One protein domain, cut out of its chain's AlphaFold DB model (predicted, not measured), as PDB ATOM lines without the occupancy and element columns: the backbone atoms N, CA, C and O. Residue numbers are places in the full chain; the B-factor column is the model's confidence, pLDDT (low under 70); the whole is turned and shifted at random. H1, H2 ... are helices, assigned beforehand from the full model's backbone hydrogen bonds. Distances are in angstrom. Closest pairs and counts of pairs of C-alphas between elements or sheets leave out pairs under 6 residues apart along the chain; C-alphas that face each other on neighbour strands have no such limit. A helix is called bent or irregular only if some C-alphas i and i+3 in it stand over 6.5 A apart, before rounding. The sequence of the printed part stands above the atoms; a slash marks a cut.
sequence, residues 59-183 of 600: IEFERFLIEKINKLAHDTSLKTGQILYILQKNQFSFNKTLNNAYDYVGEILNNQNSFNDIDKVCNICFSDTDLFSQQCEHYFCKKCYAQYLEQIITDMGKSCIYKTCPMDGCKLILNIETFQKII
ATOM      1  N   ILE A  59     193.150 302.069 200.682       43.62
ATOM      2  CA  ILE A  59     191.941 301.553 201.337       43.62
ATOM      3  C   ILE A  59     190.914 302.668 201.577       43.62
ATOM      4  O   ILE A  59     189.719 302.479 201.348       43.62
ATOM      5  N   GLU A  60     191.348 303.834 202.063       48.09
ATOM      6  CA  GLU A  60     190.451 304.971 202.305       48.09
ATOM      7  C   GLU A  60     189.894 305.534 200.995       48.09
ATOM      8  O   GLU A  60     188.730 305.933 200.935       48.09
ATOM      9  N   PHE A  61     190.696 305.523 199.933       51.38
ATOM     10  CA  PHE A  61     190.274 305.964 198.614       51.38
ATOM     11  C   PHE A  61     189.323 304.973 197.946       51.38
ATOM     12  O   PHE A  61     188.319 305.381 197.363       51.38
ATOM     13  N   GLU A  62     189.606 303.670 198.055       48.91
ATOM     14  CA  GLU A  62     188.706 302.617 197.585       48.91
ATOM     15  C   GLU A  62     187.337 302.751 198.263       48.91
ATOM     16  O   GLU A  62     186.312 302.764 197.581       48.91
ATOM     17  N   ARG A  63     187.309 302.964 199.586       55.97
ATOM     18  CA  ARG A  63     186.065 303.237 200.325       55.97
ATOM     19  C   ARG A  63     185.360 304.488 199.816       55.97
ATOM     20  O   ARG A  63     184.174 304.417 199.503       55.97
ATOM     21  N   PHE A  64     186.081 305.599 199.670       61.59
ATOM     22  CA  PHE A  64     185.522 306.852 199.158       61.59
ATOM     23  C   PHE A  64     184.890 306.684 197.767       61.59
ATOM     24  O   PHE A  64     183.785 307.171 197.515       61.59
ATOM     25  N   LEU A  65     185.560 305.975 196.854       57.75
ATOM     26  CA  LEU A  65     185.032 305.723 195.516       57.75
ATOM     27  C   LEU A  65     183.826 304.796 195.532       57.75
ATOM     28  O   LEU A  65     182.852 305.084 194.840       57.75
ATOM     29  N   ILE A  66     183.868 303.717 196.313       60.28
ATOM     30  CA  ILE A  66     182.730 302.810 196.475       60.28
ATOM     31  C   ILE A  66     181.523 303.587 197.006       60.28
ATOM     32  O   ILE A  66     180.438 303.481 196.439       60.28
ATOM     33  N   GLU A  67     181.701 304.430 198.023       72.44
ATOM     34  CA  GLU A  67     180.638 305.285 198.559       72.44
ATOM     35  C   GLU A  67     180.071 306.237 197.501       72.44
ATOM     36  O   GLU A  67     178.854 306.354 197.359       72.44
ATOM     37  N   LYS A  68     180.932 306.890 196.713       71.56
ATOM     38  CA  LYS A  68     180.509 307.810 195.649       71.56
ATOM     39  C   LYS A  68     179.792 307.104 194.500       71.56
ATOM     40  O   LYS A  68     178.788 307.621 194.013       71.56
ATOM     41  N   ILE A  69     180.278 305.937 194.075       71.19
ATOM     42  CA  ILE A  69     179.650 305.110 193.034       71.19
ATOM     43  C   ILE A  69     178.302 304.591 193.528       71.19
ATOM     44  O   ILE A  69     177.321 304.676 192.796       71.19
ATOM     45  N   ASN A  70     178.227 304.105 194.769       72.56
ATOM     46  CA  ASN A  70     176.983 303.632 195.374       72.56
ATOM     47  C   ASN A  70     175.969 304.765 195.523       72.56
ATOM     48  O   ASN A  70     174.786 304.570 195.253       72.56
ATOM     49  N   LYS A  71     176.431 305.963 195.891       80.19
ATOM     50  CA  LYS A  71     175.585 307.152 195.946       80.19
ATOM     51  C   LYS A  71     175.061 307.536 194.562       80.19
ATOM     52  O   LYS A  71     173.864 307.726 194.416       80.19
ATOM     53  N   LEU A  72     175.915 307.591 193.536       77.00
ATOM     54  CA  LEU A  72     175.473 307.831 192.155       77.00
ATOM     55  C   LEU A  72     174.483 306.766 191.675       77.00
ATOM     56  O   LEU A  72     173.496 307.094 191.026       77.00
ATOM     57  N   ALA A  73     174.746 305.498 191.988       76.31
ATOM     58  CA  ALA A  73     173.874 304.380 191.651       76.31
ATOM     59  C   ALA A  73     172.492 304.548 192.294       76.31
ATOM     60  O   ALA A  73     171.473 304.397 191.627       76.31
ATOM     61  N   HIS A  74     172.461 304.951 193.564       82.88
ATOM     62  CA  HIS A  74     171.233 305.295 194.266       82.88
ATOM     63  C   HIS A  74     170.520 306.499 193.624       82.88
ATOM     64  O   HIS A  74     169.352 306.397 193.258       82.88
ATOM     65  N   ASP A  75     171.227 307.613 193.417       84.00
ATOM     66  CA  ASP A  75     170.657 308.879 192.936       84.00
ATOM     67  C   ASP A  75     170.134 308.791 191.487       84.00
ATOM     68  O   ASP A  75     169.201 309.498 191.111       84.00
ATOM     69  N   THR A  76     170.703 307.903 190.670       79.38
ATOM     70  CA  THR A  76     170.304 307.690 189.265       79.38
ATOM     71  C   THR A  76     169.455 306.435 189.049       79.38
ATOM     72  O   THR A  76     169.018 306.183 187.929       79.38
ATOM     73  N   SER A  77     169.230 305.624 190.091       82.62
ATOM     74  CA  SER A  77     168.611 304.288 189.989       82.62
ATOM     75  C   SER A  77     169.313 303.329 189.007       82.62
ATOM     76  O   SER A  77     168.717 302.356 188.543       82.62
ATOM     77  N   LEU A  78     170.586 303.580 188.692       75.94
ATOM     78  CA  LEU A  78     171.415 302.720 187.851       75.94
ATOM     79  C   LEU A  78     172.248 301.770 188.709       75.94
ATOM     80  O   LEU A  78     172.642 302.080 189.829       75.94
ATOM     81  N   LYS A  79     172.573 300.595 188.173       72.44
ATOM     82  CA  LYS A  79     173.454 299.643 188.861       72.44
ATOM     83  C   LYS A  79     174.890 300.178 188.889       72.44
ATOM     84  O   LYS A  79     175.332 300.847 187.959       72.44
ATOM     85  N   THR A  80     175.666 299.789 189.897       60.50
ATOM     86  CA  THR A  80     177.079 300.189 190.063       60.50
ATOM     87  C   THR A  80     177.934 299.934 188.814       60.50
ATOM     88  O   THR A  80     178.716 300.791 188.416       60.50
ATOM     89  N   GLY A  81     177.730 298.805 188.124       58.78
ATOM     90  CA  GLY A  81     178.400 298.508 186.847       58.78
ATOM     91  C   GLY A  81     178.023 299.455 185.695       58.78
ATOM     92  O   GLY A  81     178.864 299.774 184.861       58.78
ATOM     93  N   GLN A  82     176.782 299.950 185.671       69.06
ATOM     94  CA  GLN A  82     176.318 300.936 184.688       69.06
ATOM     95  C   GLN A  82     176.900 302.318 184.996       69.06
ATOM     96  O   GLN A  82     177.391 302.993 184.098       69.06
ATOM     97  N   ILE A  83     176.934 302.700 186.276       69.69
ATOM     98  CA  ILE A  83     177.611 303.919 186.731       69.69
ATOM     99  C   ILE A  83     179.095 303.901 186.372       69.69
ATOM    100  O   ILE A  83     179.602 304.906 185.888       69.69
ATOM    101  N   LEU A  84     179.784 302.770 186.538       61.91
ATOM    102  CA  LEU A  84     181.187 302.626 186.140       61.91
ATOM    103  C   LEU A  84     181.391 302.820 184.629       61.91
ATOM    104  O   LEU A  84     182.317 303.525 184.229       61.91
ATOM    105  N   TYR A  85     180.508 302.260 183.794       65.75
ATOM    106  CA  TYR A  85     180.534 302.482 182.343       65.75
ATOM    107  C   TYR A  85     180.351 303.967 181.988       65.75
ATOM    108  O   TYR A  85     181.103 304.518 181.183       65.75
ATOM    109  N   ILE A  86     179.381 304.636 182.613       68.06
ATOM    110  CA  ILE A  86     179.096 306.052 182.349       68.06
ATOM    111  C   ILE A  86     180.234 306.941 182.859       68.06
ATOM    112  O   ILE A  86     180.675 307.845 182.146       68.06
ATOM    113  N   LEU A  87     180.768 306.650 184.048       65.31
ATOM    114  CA  LEU A  87     181.961 307.306 184.577       65.31
ATOM    115  C   LEU A  87     183.104 307.202 183.569       65.31
ATOM    116  O   LEU A  87     183.690 308.223 183.230       65.31
ATOM    117  N   GLN A  88     183.363 306.025 183.001       59.25
ATOM    118  CA  GLN A  88     184.402 305.859 181.985       59.25
ATOM    119  C   GLN A  88     184.173 306.743 180.748       59.25
ATOM    120  O   GLN A  88     185.113 307.383 180.269       59.25
ATOM    121  N   LYS A  89     182.940 306.822 180.234       65.19
ATOM    122  CA  LYS A  89     182.603 307.702 179.097       65.19
ATOM    123  C   LYS A  89     182.797 309.178 179.426       65.19
ATOM    124  O   LYS A  89     183.230 309.951 178.575       65.19
ATOM    125  N   ASN A  90     182.560 309.545 180.679       64.06
ATOM    126  CA  ASN A  90     182.705 310.901 181.190       64.06
ATOM    127  C   ASN A  90     184.072 311.192 181.826       64.06
ATOM    128  O   ASN A  90     184.184 312.171 182.569       64.06
ATOM    129  N   GLN A  91     185.100 310.379 181.550       59.59
ATOM    130  CA  GLN A  91     186.457 310.560 182.092       59.59
ATOM    131  C   GLN A  91     186.500 310.587 183.633       59.59
ATOM    132  O   GLN A  91     187.333 311.248 184.237       59.59
ATOM    133  N   PHE A  92     185.599 309.842 184.271       61.00
ATOM    134  CA  PHE A  92     185.450 309.682 185.717       61.00
ATOM    135  C   PHE A  92     185.060 310.951 186.485       61.00
ATOM    136  O   PHE A  92     185.265 311.034 187.692       61.00
ATOM    137  N   SER A  93     184.407 311.910 185.824       67.38
ATOM    138  CA  SER A  93     183.699 312.979 186.536       67.38
ATOM    139  C   SER A  93     182.345 312.481 187.049       67.38
ATOM    140  O   SER A  93     181.441 312.164 186.263       67.38
ATOM    141  N   PHE A  94     182.180 312.462 188.373       69.94
ATOM    142  CA  PHE A  94     180.930 312.109 189.041       69.94
ATOM    143  C   PHE A  94     179.853 313.156 188.761       69.94
ATOM    144  O   PHE A  94     178.699 312.792 188.565       69.94
ATOM    145  N   ASN A  95     180.220 314.437 188.656       70.81
ATOM    146  CA  ASN A  95     179.268 315.503 188.329       70.81
ATOM    147  C   ASN A  95     178.728 315.384 186.900       70.81
ATOM    148  O   ASN A  95     177.518 315.458 186.693       70.81
ATOM    149  N   LYS A  96     179.609 315.170 185.908       77.38
ATOM    150  CA  LYS A  96     179.157 314.930 184.527       77.38
ATOM    151  C   LYS A  96     178.256 313.704 184.473       77.38
ATOM    152  O   LYS A  96     177.182 313.790 183.899       77.38
ATOM    153  N   THR A  97     178.669 312.628 185.144       77.12
ATOM    154  CA  THR A  97     177.915 311.371 185.216       77.12
ATOM    155  C   THR A  97     176.547 311.547 185.853       77.12
ATOM    156  O   THR A  97     175.577 311.055 185.300       77.12
ATOM    157  N   LEU A  98     176.431 312.292 186.952       82.00
ATOM    158  CA  LEU A  98     175.132 312.597 187.549       82.00
ATOM    159  C   LEU A  98     174.226 313.361 186.570       82.00
ATOM    160  O   LEU A  98     173.043 313.057 186.463       82.00
ATOM    161  N   ASN A  99     174.791 314.322 185.834       81.19
ATOM    162  CA  ASN A  99     174.034 315.199 184.944       81.19
ATOM    163  C   ASN A  99     173.594 314.533 183.632       81.19
ATOM    164  O   ASN A  99     172.581 314.943 183.074       81.19
ATOM    165  N   ASN A 100     174.339 313.546 183.127       82.88
ATOM    166  CA  ASN A 100     174.082 312.921 181.825       82.88
ATOM    167  C   ASN A 100     173.870 311.399 181.893       82.88
ATOM    168  O   ASN A 100     173.868 310.734 180.861       82.88
ATOM    169  N   ALA A 101     173.682 310.828 183.088       78.88
ATOM    170  CA  ALA A 101     173.519 309.383 183.272       78.88
ATOM    171  C   ALA A 101     172.429 308.779 182.373       78.88
ATOM    172  O   ALA A 101     172.619 307.704 181.801       78.88
ATOM    173  N   TYR A 102     171.307 309.484 182.220       77.62
ATOM    174  CA  TYR A 102     170.166 309.020 181.434       77.62
ATOM    175  C   TYR A 102     170.423 309.009 179.923       77.62
ATOM    176  O   TYR A 102     169.826 308.192 179.222       77.62
ATOM    177  N   ASP A 103     171.367 309.816 179.430       82.88
ATOM    178  CA  ASP A 103     171.721 309.869 178.006       82.88
ATOM    179  C   ASP A 103     172.371 308.556 177.535       82.88
ATOM    180  O   ASP A 103     172.258 308.172 176.372       82.88
ATOM    181  N   TYR A 104     172.995 307.814 178.456       72.12
ATOM    182  CA  TYR A 104     173.673 306.547 178.172       72.12
ATOM    183  C   TYR A 104     172.790 305.308 178.377       72.12
ATOM    184  O   TYR A 104     173.202 304.199 178.035       72.12
ATOM    185  N   VAL A 105     171.568 305.454 178.907       69.06
ATOM    186  CA  VAL A 105     170.686 304.311 179.219       69.06
ATOM    187  C   VAL A 105     170.314 303.527 177.959       69.06
ATOM    188  O   VAL A 105     170.313 302.296 177.982       69.06
ATOM    189  N   GLY A 106     170.086 304.214 176.836       64.06
ATOM    190  CA  GLY A 106     169.810 303.567 175.549       64.06
ATOM    191  C   GLY A 106     170.969 302.699 175.042       64.06
ATOM    192  O   GLY A 106     170.747 301.595 174.551       64.06
ATOM    193  N   GLU A 107     172.217 303.142 175.218       66.94
ATOM    194  CA  GLU A 107     173.406 302.355 174.854       66.94
ATOM    195  C   GLU A 107     173.601 301.133 175.761       66.94
ATOM    196  O   GLU A 107     174.064 300.081 175.314       66.94
ATOM    197  N   ILE A 108     173.243 301.267 177.038       63.19
ATOM    198  CA  ILE A 108     173.369 300.207 178.040       63.19
ATOM    199  C   ILE A 108     172.353 299.086 177.780       63.19
ATOM    200  O   ILE A 108     172.710 297.911 177.865       63.19
ATOM    201  N   LEU A 109     171.110 299.434 177.427       61.06
ATOM    202  CA  LEU A 109     170.040 298.467 177.155       61.06
ATOM    203  C   LEU A 109     170.263 297.685 175.850       61.06
ATOM    204  O   LEU A 109     169.961 296.497 175.788       61.06
ATOM    205  N   ASN A 110     170.888 298.297 174.841       57.22
ATOM    206  CA  ASN A 110     171.179 297.639 173.560       57.22
ATOM    207  C   ASN A 110     172.265 296.544 173.635       57.22
ATOM    208  O   ASN A 110     172.462 295.813 172.665       57.22
ATOM    209  N   ASN A 111     172.969 296.405 174.765       50.59
ATOM    210  CA  ASN A 111     173.948 295.333 174.995       50.59
ATOM    211  C   ASN A 111     173.357 294.098 175.706       50.59
ATOM    212  O   ASN A 111     174.100 293.168 176.013       50.59
ATOM    213  N   GLN A 112     172.044 294.064 175.961       47.22
ATOM    214  CA  GLN A 112     171.342 292.912 176.538       47.22
ATOM    215  C   GLN A 112     170.582 292.135 175.454       47.22
ATOM    216  O   GLN A 112     169.359 292.053 175.488       47.22
ATOM    217  N   ASN A 113     171.290 291.569 174.472       39.97
ATOM    218  CA  ASN A 113     170.676 290.579 173.585       39.97
ATOM    219  C   ASN A 113     170.890 289.168 174.144       39.97
ATOM    220  O   ASN A 113     172.013 288.720 174.360       39.97
ATOM    221  N   SER A 114     169.748 288.528 174.382       45.44
ATOM    222  CA  SER A 114     169.474 287.199 174.924       45.44
ATOM    223  C   SER A 114     170.254 286.049 174.289       45.44
ATOM    224  O   SER A 114     170.303 285.956 173.062       45.44
ATOM    225  N   PHE A 115     170.675 285.081 175.110       37.34
ATOM    226  CA  PHE A 115     170.834 283.691 174.681       37.34
ATOM    227  C   PHE A 115     170.152 282.739 175.670       37.34
ATOM    228  O   PHE A 115     170.287 282.875 176.880       37.34
ATOM    229  N   ASN A 116     169.360 281.831 175.093       40.53
ATOM    230  CA  ASN A 116     168.485 280.864 175.749       40.53
ATOM    231  C   ASN A 116     169.246 279.757 176.490       40.53
ATOM    232  O   ASN A 116     170.373 279.425 176.128       40.53
ATOM    233  N   ASP A 117     168.531 279.156 177.447       44.66
ATOM    234  CA  ASP A 117     168.805 277.910 178.169       44.66
ATOM    235  C   ASP A 117     169.663 276.902 177.384       44.66
ATOM    236  O   ASP A 117     169.175 276.150 176.538       44.66
ATOM    237  N   ILE A 118     170.950 276.858 177.715       50.53
ATOM    238  CA  ILE A 118     171.854 275.742 177.442       50.53
ATOM    239  C   ILE A 118     172.549 275.456 178.772       50.53
ATOM    240  O   ILE A 118     172.870 276.397 179.501       50.53
ATOM    241  N   ASP A 119     172.691 274.171 179.105       55.97
ATOM    242  CA  ASP A 119     173.205 273.650 180.375       55.97
ATOM    243  C   ASP A 119     174.230 274.583 181.030       55.97
ATOM    244  O   ASP A 119     175.223 274.965 180.409       55.97
ATOM    245  N   LYS A 120     173.979 274.976 182.289       72.31
ATOM    246  CA  LYS A 120     174.868 275.866 183.049       72.31
ATOM    247  C   LYS A 120     176.212 275.168 183.246       72.31
ATOM    248  O   LYS A 120     176.405 274.452 184.221       72.31
ATOM    249  N   VAL A 121     177.128 275.401 182.315       85.12
ATOM    250  CA  VAL A 121     178.523 274.969 182.345       85.12
ATOM    251  C   VAL A 121     179.432 276.160 182.064       85.12
ATOM    252  O   VAL A 121     179.028 277.185 181.516       85.12
ATOM    253  N   CYS A 122     180.687 276.051 182.472       89.75
ATOM    254  CA  CYS A 122     181.683 277.081 182.259       89.75
ATOM    255  C   CYS A 122     182.020 277.187 180.771       89.75
ATOM    256  O   CYS A 122     182.516 276.234 180.184       89.75
ATOM    257  N   ASN A 123     181.892 278.380 180.191       86.12
ATOM    258  CA  ASN A 123     182.206 278.624 178.775       86.12
ATOM    259  C   ASN A 123     183.713 278.568 178.425       86.12
ATOM    260  O   ASN A 123     184.089 278.843 177.292       86.12
ATOM    261  N   ILE A 124     184.587 278.232 179.384       87.81
ATOM    262  CA  ILE A 124     186.036 278.058 179.165       87.81
ATOM    263  C   ILE A 124     186.449 276.594 179.352       87.81
ATOM    264  O   ILE A 124     187.108 276.026 178.488       87.81
ATOM    265  N   CYS A 125     186.078 275.975 180.478       90.88
ATOM    266  CA  CYS A 125     186.504 274.611 180.815       90.88
ATOM    267  C   CYS A 125     185.379 273.569 180.799       90.88
ATOM    268  O   CYS A 125     185.640 272.409 181.105       90.88
ATOM    269  N   PHE A 126     184.144 273.973 180.486       87.94
ATOM    270  CA  PHE A 126     182.945 273.126 180.427       87.94
ATOM    271  C   PHE A 126     182.570 272.409 181.738       87.94
ATOM    272  O   PHE A 126     181.746 271.501 181.731       87.94
ATOM    273  N   SER A 127     183.125 272.828 182.881       88.00
ATOM    274  CA  SER A 127     182.700 272.358 184.208       88.00
ATOM    275  C   SER A 127     181.373 272.989 184.626       88.00
ATOM    276  O   SER A 127     181.162 274.176 184.407       88.00
ATOM    277  N   ASP A 128     180.518 272.225 185.291       85.50
ATOM    278  CA  ASP A 128     179.259 272.643 185.921       85.50
ATOM    279  C   ASP A 128     179.436 273.140 187.376       85.50
ATOM    280  O   ASP A 128     178.471 273.521 188.039       85.50
ATOM    281  N   THR A 129     180.672 273.171 187.890       83.88
ATOM    282  CA  THR A 129     180.957 273.515 189.292       83.88
ATOM    283  C   THR A 129     181.320 274.986 189.509       83.88
ATOM    284  O   THR A 129     182.025 275.604 188.710       83.88
ATOM    285  N   ASP A 130     180.848 275.529 190.638       86.50
ATOM    286  CA  ASP A 130     181.150 276.874 191.160       86.50
ATOM    287  C   ASP A 130     181.064 277.982 190.100       86.50
ATOM    288  O   ASP A 130     181.990 278.768 189.880       86.50
ATOM    289  N   LEU A 131     179.940 277.989 189.382       87.50
ATOM    290  CA  LEU A 131     179.688 278.912 188.289       87.50
ATOM    291  C   LEU A 131     179.360 280.311 188.795       87.50
ATOM    292  O   LEU A 131     178.576 280.511 189.723       87.50
ATOM    293  N   PHE A 132     179.927 281.288 188.109       86.12
ATOM    294  CA  PHE A 132     179.710 282.700 188.316       86.12
ATOM    295  C   PHE A 132     179.376 283.360 186.978       86.12
ATOM    296  O   PHE A 132     180.042 283.123 185.969       86.12
ATOM    297  N   SER A 133     178.359 284.216 186.978       84.31
ATOM    298  CA  SER A 133     178.034 285.091 185.858       84.31
ATOM    299  C   SER A 133     177.758 286.506 186.356       84.31
ATOM    300  O   SER A 133     177.373 286.730 187.505       84.31
ATOM    301  N   GLN A 134     177.988 287.478 185.475       78.12
ATOM    302  CA  GLN A 134     177.527 288.852 185.671       78.12
ATOM    303  C   GLN A 134     176.152 289.041 185.012       78.12
ATOM    304  O   GLN A 134     175.495 288.091 184.607       78.12
ATOM    305  N   GLN A 135     175.730 290.294 184.844       74.06
ATOM    306  CA  GLN A 135     174.447 290.673 184.239       74.06
ATOM    307  C   GLN A 135     174.294 290.268 182.764       74.06
ATOM    308  O   GLN A 135     173.205 290.384 182.222       74.06
ATOM    309  N   CYS A 136     175.378 289.840 182.113       76.25
ATOM    310  CA  CYS A 136     175.346 289.286 180.760       76.25
ATOM    311  C   CYS A 136     175.007 287.789 180.740       76.25
ATOM    312  O   CYS A 136     174.968 287.213 179.665       76.25
ATOM    313  N   GLU A 137     174.842 287.159 181.909       80.50
ATOM    314  CA  GLU A 137     174.484 285.744 182.077       80.50
ATOM    315  C   GLU A 137     175.447 284.734 181.422       80.50
ATOM    316  O   GLU A 137     175.182 283.539 181.391       80.50
ATOM    317  N   HIS A 138     176.641 285.171 181.013       85.06
ATOM    318  CA  HIS A 138     177.721 284.271 180.614       85.06
ATOM    319  C   HIS A 138     178.370 283.627 181.846       85.06
ATOM    320  O   HIS A 138     178.992 284.313 182.667       85.06
ATOM    321  N   TYR A 139     178.215 282.308 181.974       88.12
ATOM    322  CA  TYR A 139     178.702 281.527 183.110       88.12
ATOM    323  C   TYR A 139     180.141 281.038 182.914       88.12
ATOM    324  O   TYR A 139     180.496 280.458 181.884       88.12
ATOM    325  N   PHE A 140     180.959 281.202 183.953       90.50
ATOM    326  CA  PHE A 140     182.295 280.616 184.052       90.50
ATOM    327  C   PHE A 140     182.528 280.096 185.466       90.50
ATOM    328  O   PHE A 140     182.055 280.705 186.422       90.50
ATOM    329  N   CYS A 141     183.267 278.999 185.637       91.75
ATOM    330  CA  CYS A 141     183.639 278.566 186.981       91.75
ATOM    331  C   CYS A 141     184.591 279.594 187.607       91.75
ATOM    332  O   CYS A 141     185.412 280.194 186.900       91.75
ATOM    333  N   LYS A 142     184.516 279.793 188.928       89.19
ATOM    334  CA  LYS A 142     185.356 280.786 189.619       89.19
ATOM    335  C   LYS A 142     186.847 280.595 189.354       89.19
ATOM    336  O   LYS A 142     187.562 281.583 189.277       89.19
ATOM    337  N   LYS A 143     187.313 279.359 189.138       89.44
ATOM    338  CA  LYS A 143     188.714 279.072 188.794       89.44
ATOM    339  C   LYS A 143     189.130 279.688 187.453       89.44
ATOM    340  O   LYS A 143     190.149 280.367 187.393       89.44
ATOM    341  N   CYS A 144     188.354 279.474 186.390       90.25
ATOM    342  CA  CYS A 144     188.646 280.064 185.079       90.25
ATOM    343  C   CYS A 144     188.484 281.583 185.103       90.25
ATOM    344  O   CYS A 144     189.269 282.300 184.487       90.25
ATOM    345  N   TYR A 145     187.498 282.071 185.855       90.12
ATOM    346  CA  TYR A 145     187.303 283.499 186.050       90.12
ATOM    347  C   TYR A 145     188.504 284.123 186.785       90.12
ATOM    348  O   TYR A 145     189.024 285.133 186.330       90.12
ATOM    349  N   ALA A 146     189.010 283.495 187.853       85.94
ATOM    350  CA  ALA A 146     190.189 283.950 188.591       85.94
ATOM    351  C   ALA A 146     191.435 284.004 187.699       85.94
ATOM    352  O   ALA A 146     192.095 285.034 187.654       85.94
ATOM    353  N   GLN A 147     191.697 282.951 186.920       86.88
ATOM    354  CA  GLN A 147     192.829 282.916 185.987       86.88
ATOM    355  C   GLN A 147     192.758 284.034 184.943       86.88
ATOM    356  O   GLN A 147     193.756 284.701 184.681       86.88
ATOM    357  N   TYR A 148     191.574 284.275 184.374       88.94
ATOM    358  CA  TYR A 148     191.367 285.389 183.454       88.94
ATOM    359  C   TYR A 148     191.646 286.737 184.127       88.94
ATOM    360  O   TYR A 148     192.370 287.562 183.571       88.94
ATOM    361  N   LEU A 149     191.112 286.953 185.334       81.81
ATOM    362  CA  LEU A 149     191.304 288.195 186.081       81.81
ATOM    363  C   LEU A 149     192.778 288.415 186.483       81.81
ATOM    364  O   LEU A 149     193.291 289.525 186.361       81.81
ATOM    365  N   GLU A 150     193.485 287.372 186.913       81.00
ATOM    366  CA  GLU A 150     194.921 287.424 187.220       81.00
ATOM    367  C   GLU A 150     195.748 287.766 185.978       81.00
ATOM    368  O   GLU A 150     196.661 288.596 186.044       81.00
ATOM    369  N   GLN A 151     195.396 287.187 184.828       81.19
ATOM    370  CA  GLN A 151     196.081 287.453 183.571       81.19
ATOM    371  C   GLN A 151     195.858 288.894 183.095       81.19
ATOM    372  O   GLN A 151     196.826 289.576 182.770       81.19
ATOM    373  N   ILE A 152     194.623 289.416 183.116       76.50
ATOM    374  CA  ILE A 152     194.377 290.817 182.716       76.50
ATOM    375  C   ILE A 152     195.072 291.814 183.652       76.50
ATOM    376  O   ILE A 152     195.525 292.860 183.189       76.50
ATOM    377  N   ILE A 153     195.179 291.503 184.949       69.88
ATOM    378  CA  ILE A 153     195.913 292.333 185.912       69.88
ATOM    379  C   ILE A 153     197.406 292.319 185.570       69.88
ATOM    380  O   ILE A 153     198.034 293.375 185.529       69.88
ATOM    381  N   THR A 154     197.957 291.141 185.278       71.50
ATOM    382  CA  THR A 154     199.380 290.965 184.955       71.50
ATOM    383  C   THR A 154     199.760 291.644 183.637       71.50
ATOM    384  O   THR A 154     200.739 292.386 183.592       71.50
ATOM    385  N   ASP A 155     198.969 291.448 182.583       70.50
ATOM    386  CA  ASP A 155     199.305 291.904 181.231       70.50
ATOM    387  C   ASP A 155     199.016 293.396 181.012       70.50
ATOM    388  O   ASP A 155     199.695 294.061 180.229       70.50
ATOM    389  N   MET A 156     197.991 293.948 181.676       56.75
ATOM    390  CA  MET A 156     197.518 295.314 181.412       56.75
ATOM    391  C   MET A 156     197.708 296.290 182.567       56.75
ATOM    392  O   MET A 156     197.477 297.493 182.381       56.75
ATOM    393  N   GLY A 157     198.076 295.798 183.753       59.62
ATOM    394  CA  GLY A 157     198.175 296.595 184.971       59.62
ATOM    395  C   GLY A 157     196.950 297.496 185.147       59.62
ATOM    396  O   GLY A 157     195.814 297.034 185.206       59.62
ATOM    397  N   LYS A 158     197.182 298.814 185.124       57.28
ATOM    398  CA  LYS A 158     196.169 299.861 185.353       57.28
ATOM    399  C   LYS A 158     194.998 299.869 184.367       57.28
ATOM    400  O   LYS A 158     193.947 300.415 184.682       57.28
ATOM    401  N   SER A 159     195.159 299.291 183.176       55.25
ATOM    402  CA  SER A 159     194.114 299.286 182.141       55.25
ATOM    403  C   SER A 159     193.136 298.110 182.263       55.25
ATOM    404  O   SER A 159     192.221 297.993 181.448       55.25
ATOM    405  N   CYS A 160     193.296 297.244 183.272       63.38
ATOM    406  CA  CYS A 160     192.416 296.095 183.497       63.38
ATOM    407  C   CYS A 160     190.959 296.501 183.789       63.38
ATOM    408  O   CYS A 160     190.043 295.761 183.441       63.38
ATOM    409  N   ILE A 161     190.728 297.711 184.317       58.53
ATOM    410  CA  ILE A 161     189.389 298.270 184.582       58.53
ATOM    411  C   ILE A 161     188.535 298.440 183.316       58.53
ATOM    412  O   ILE A 161     187.319 298.568 183.398       58.53
ATOM    413  N   TYR A 162     189.164 298.440 182.138       62.72
ATOM    414  CA  TYR A 162     188.488 298.568 180.849       62.72
ATOM    415  C   TYR A 162     188.143 297.218 180.219       62.72
ATOM    416  O   TYR A 162     187.616 297.180 179.104       62.72
ATOM    417  N   LYS A 163     188.474 296.104 180.884       78.75
ATOM    418  CA  LYS A 163     188.213 294.772 180.348       78.75
ATOM    419  C   LYS A 163     186.776 294.333 180.556       78.75
ATOM    420  O   LYS A 163     186.096 294.697 181.516       78.75
ATOM    421  N   THR A 164     186.330 293.540 179.591       84.00
ATOM    422  CA  THR A 164     184.970 293.038 179.491       84.00
ATOM    423  C   THR A 164     184.905 291.572 179.898       84.00
ATOM    424  O   THR A 164     185.923 290.928 180.171       84.00
ATOM    425  N   CYS A 165     183.682 291.065 179.990       85.50
ATOM    426  CA  CYS A 165     183.365 289.660 180.185       85.50
ATOM    427  C   CYS A 165     184.252 288.750 179.303       85.50
ATOM    428  O   CYS A 165     184.476 289.092 178.142       85.50
ATOM    429  N   PRO A 166     184.712 287.587 179.812       88.50
ATOM    430  CA  PRO A 166     185.553 286.663 179.044       88.50
ATOM    431  C   PRO A 166     184.888 286.079 177.787       88.50
ATOM    432  O   PRO A 166     185.572 285.473 176.969       88.50
ATOM    433  N   MET A 167     183.563 286.204 177.650       85.50
ATOM    434  CA  MET A 167     182.832 285.695 176.492       85.50
ATOM    435  C   MET A 167     183.159 286.523 175.251       85.50
ATOM    436  O   MET A 167     183.067 287.755 175.283       85.50
ATOM    437  N   ASP A 168     183.472 285.845 174.149       79.75
ATOM    438  CA  ASP A 168     183.744 286.518 172.884       79.75
ATOM    439  C   ASP A 168     182.535 287.353 172.427       79.75
ATOM    440  O   ASP A 168     181.378 286.955 172.565       79.75
ATOM    441  N   GLY A 169     182.805 288.564 171.945       74.50
ATOM    442  CA  GLY A 169     181.783 289.542 171.568       74.50
ATOM    443  C   GLY A 169     181.046 290.238 172.726       74.50
ATOM    444  O   GLY A 169     180.354 291.231 172.478       74.50
ATOM    445  N   CYS A 170     181.208 289.811 173.984       77.94
ATOM    446  CA  CYS A 170     180.542 290.455 175.116       77.94
ATOM    447  C   CYS A 170     181.251 291.752 175.533       77.94
ATOM    448  O   CYS A 170     182.432 291.769 175.888       77.94
ATOM    449  N   LYS A 171     180.497 292.857 175.550       76.12
ATOM    450  CA  LYS A 171     180.996 294.199 175.901       76.12
ATOM    451  C   LYS A 171     180.726 294.605 177.348       76.12
ATOM    452  O   LYS A 171     181.037 295.733 177.727       76.12
ATOM    453  N   LEU A 172     180.137 293.721 178.157       74.00
ATOM    454  CA  LEU A 172     179.858 294.032 179.556       74.00
ATOM    455  C   LEU A 172     181.176 294.184 180.320       74.00
ATOM    456  O   LEU A 172     181.971 293.247 180.363       74.00
ATOM    457  N   ILE A 173     181.390 295.355 180.916       69.62
ATOM    458  CA  ILE A 173     182.582 295.667 181.708       69.62
ATOM    459  C   ILE A 173     182.539 294.921 183.039       69.62
ATOM    460  O   ILE A 173     181.489 294.820 183.677       69.62
ATOM    461  N   LEU A 174     183.699 294.424 183.466       72.81
ATOM    462  CA  LEU A 174     183.835 293.706 184.725       72.81
ATOM    463  C   LEU A 174     183.577 294.640 185.919       72.81
ATOM    464  O   LEU A 174     184.233 295.670 186.060       72.81
ATOM    465  N   ASN A 175     182.642 294.280 186.803       64.00
ATOM    466  CA  ASN A 175     182.381 295.064 188.011       64.00
ATOM    467  C   ASN A 175     183.419 294.782 189.115       64.00
ATOM    468  O   ASN A 175     183.944 293.675 189.233       64.00
ATOM    469  N   ILE A 176     183.669 295.780 189.969       59.34
ATOM    470  CA  ILE A 176     184.612 295.681 191.102       59.34
ATOM    471  C   ILE A 176     184.230 294.527 192.043       59.34
ATOM    472  O   ILE A 176     185.091 293.783 192.505       59.34
ATOM    473  N   GLU A 177     182.932 294.306 192.253       63.75
ATOM    474  CA  GLU A 177     182.443 293.187 193.062       63.75
ATOM    475  C   GLU A 177     182.880 291.815 192.527       63.75
ATOM    476  O   GLU A 177     183.048 290.892 193.314       63.75
ATOM    477  N   THR A 178     183.066 291.649 191.212       69.31
ATOM    478  CA  THR A 178     183.562 290.390 190.630       69.31
ATOM    479  C   THR A 178     185.006 290.148 191.020       69.31
ATOM    480  O   THR A 178     185.344 289.030 191.396       69.31
ATOM    481  N   PHE A 179     185.840 291.190 191.006       67.44
ATOM    482  CA  PHE A 179     187.217 291.082 191.482       67.44
ATOM    483  C   PHE A 179     187.246 290.672 192.955       67.44
ATOM    484  O   PHE A 179     187.918 289.705 193.290       67.44
ATOM    485  N   GLN A 180     186.438 291.320 193.799       65.81
ATOM    486  CA  GLN A 180     186.363 291.026 195.236       65.81
ATOM    487  C   GLN A 180     185.793 289.629 195.547       65.81
ATOM    488  O   GLN A 180     186.224 288.982 196.500       65.81
ATOM    489  N   LYS A 181     184.813 289.153 194.767       70.75
ATOM    490  CA  LYS A 181     184.146 287.855 194.982       70.75
ATOM    491  C   LYS A 181     184.947 286.663 194.457       70.75
ATOM    492  O   LYS A 181     184.724 285.547 194.924       70.75
ATOM    493  N   ILE A 182     185.814 286.871 193.466       72.56
ATOM    494  CA  ILE A 182     186.526 285.788 192.768       72.56
ATOM    495  C   ILE A 182     187.999 285.730 193.159       72.56
ATOM    496  O   ILE A 182     188.547 284.636 193.263       72.56
ATOM    497  N   ILE A 183     188.630 286.876 193.419       67.06
ATOM    498  CA  ILE A 183     190.023 286.946 193.851       67.06
ATOM    499  C   ILE A 183     190.063 287.556 195.253       67.06
ATOM    500  O   ILE A 183     189.648 288.692 195.470       67.06
TER     501      ILE A 183
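Overview. This is residues 59 to 183 of the 600 residues of the protein "RanBP-type and C3HC4-type zinc finger-containing protein 1" of Pseudocohnilembus persalinus (UniProt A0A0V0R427). Two lobes sit side by side: one is a knot of three crossed helices, H1, H2 and H3, and the other is loop-rich, with the sharply kinked helix H4 and the short helix H5 folded back as a hairpin beside long unnamed stretches. From H3 the long link of residues 110 to 141 sweeps over to the far end of the second lobe before H4 begins, and residues 59 to 64 of H1 and 154 to 159 of H4 stick out. You will find 125 printed residues with five named helices, H1 to H5 in order along the printed part, and no named strand. The class is all helix. The whole is compact, with a radius of gyration of the C-alphas of 15.4 A and spans of 43 by 34 by 22 A.

Arrangement. Start at H1, residues 59 to 76, and go on to H2, residues 80 to 89; they touch through residues 69 to 73 of H1 alone. Their closest C-alphas, those of Ala 73 and Thr 80, are 5.5 A apart, and their lines are about perpendicular at 85 degrees. Next comes H3, residues 94 to 109, which touches H2; look at the closest C-alphas, those of Leu 87 and Thr 97, 5.8 A apart, with the lines about perpendicular at 75 degrees. H3 also touches H1, through residues 68 to 76 of H1 alone; the closest C-alphas are those of Leu 72 and Leu 98, 6.6 A apart, and the two run the same way at a steep tilt of 61 degrees. Move on to H4, residues 142 to 162, and H5, residues 176 to 182, which form a helical hairpin. They touch through residues 142 to 149 of H4 alone, with the closest C-alphas, those of Ala 146 and Ile 182, 5.9 A apart. They run opposite ways at a shallow tilt of 34 degrees, only just short of steep. H2 is near both H4 and H5, with 5 pairs of C-alphas within 10 A in each case. H1 is apart from H4 and H5, and H3 is apart from H4 and H5. On the backbone, every O i to N i+4 pair is within hydrogen-bond range in H1, H2 and H5, against 6 of 12 in H3 and 12 of 17 in H4.

Along the chain. Find C-alpha 59 at (191.941, 301.553, 201.337); from there H1 runs 25.5 A to C-alpha 76. H2 covers 14.4 A from C-alpha 80 to C-alpha 89. H3 covers 21.1 A from C-alpha 94 to C-alpha 109; it is irregular, with C-alphas 99 and 102 8.1 A apart, and has a kink of 73 degrees near residue 102. H4 begins at C-alpha 142, (185.356, 280.786, 189.619), and ends 20.1 A away; it is irregular too, with C-alphas 155 and 158 9.5 A apart and a kink of 124 degrees near residue 156. H5 covers 10.2 A and ends at C-alpha 182, (186.526, 285.788, 192.768).

Size, cuts and confidence. The two C-alphas farthest apart, those of Asn 99 and Ser 127, are 43.7 A apart, and the printed part has no cut. The links H1 to H2 and H2 to H3 are tight; H3 to H4, with 32 residues, and H4 to H5, with 13, are long. Within the first long link, residues 131 to 132 pair antiparallel with residues 140 to 141. The mean pLDDT of the printed part is 71.6, and 54 residues are under 70, among them residues 59 to 66, 80 to 94, 105 to 119 and 156 to 162.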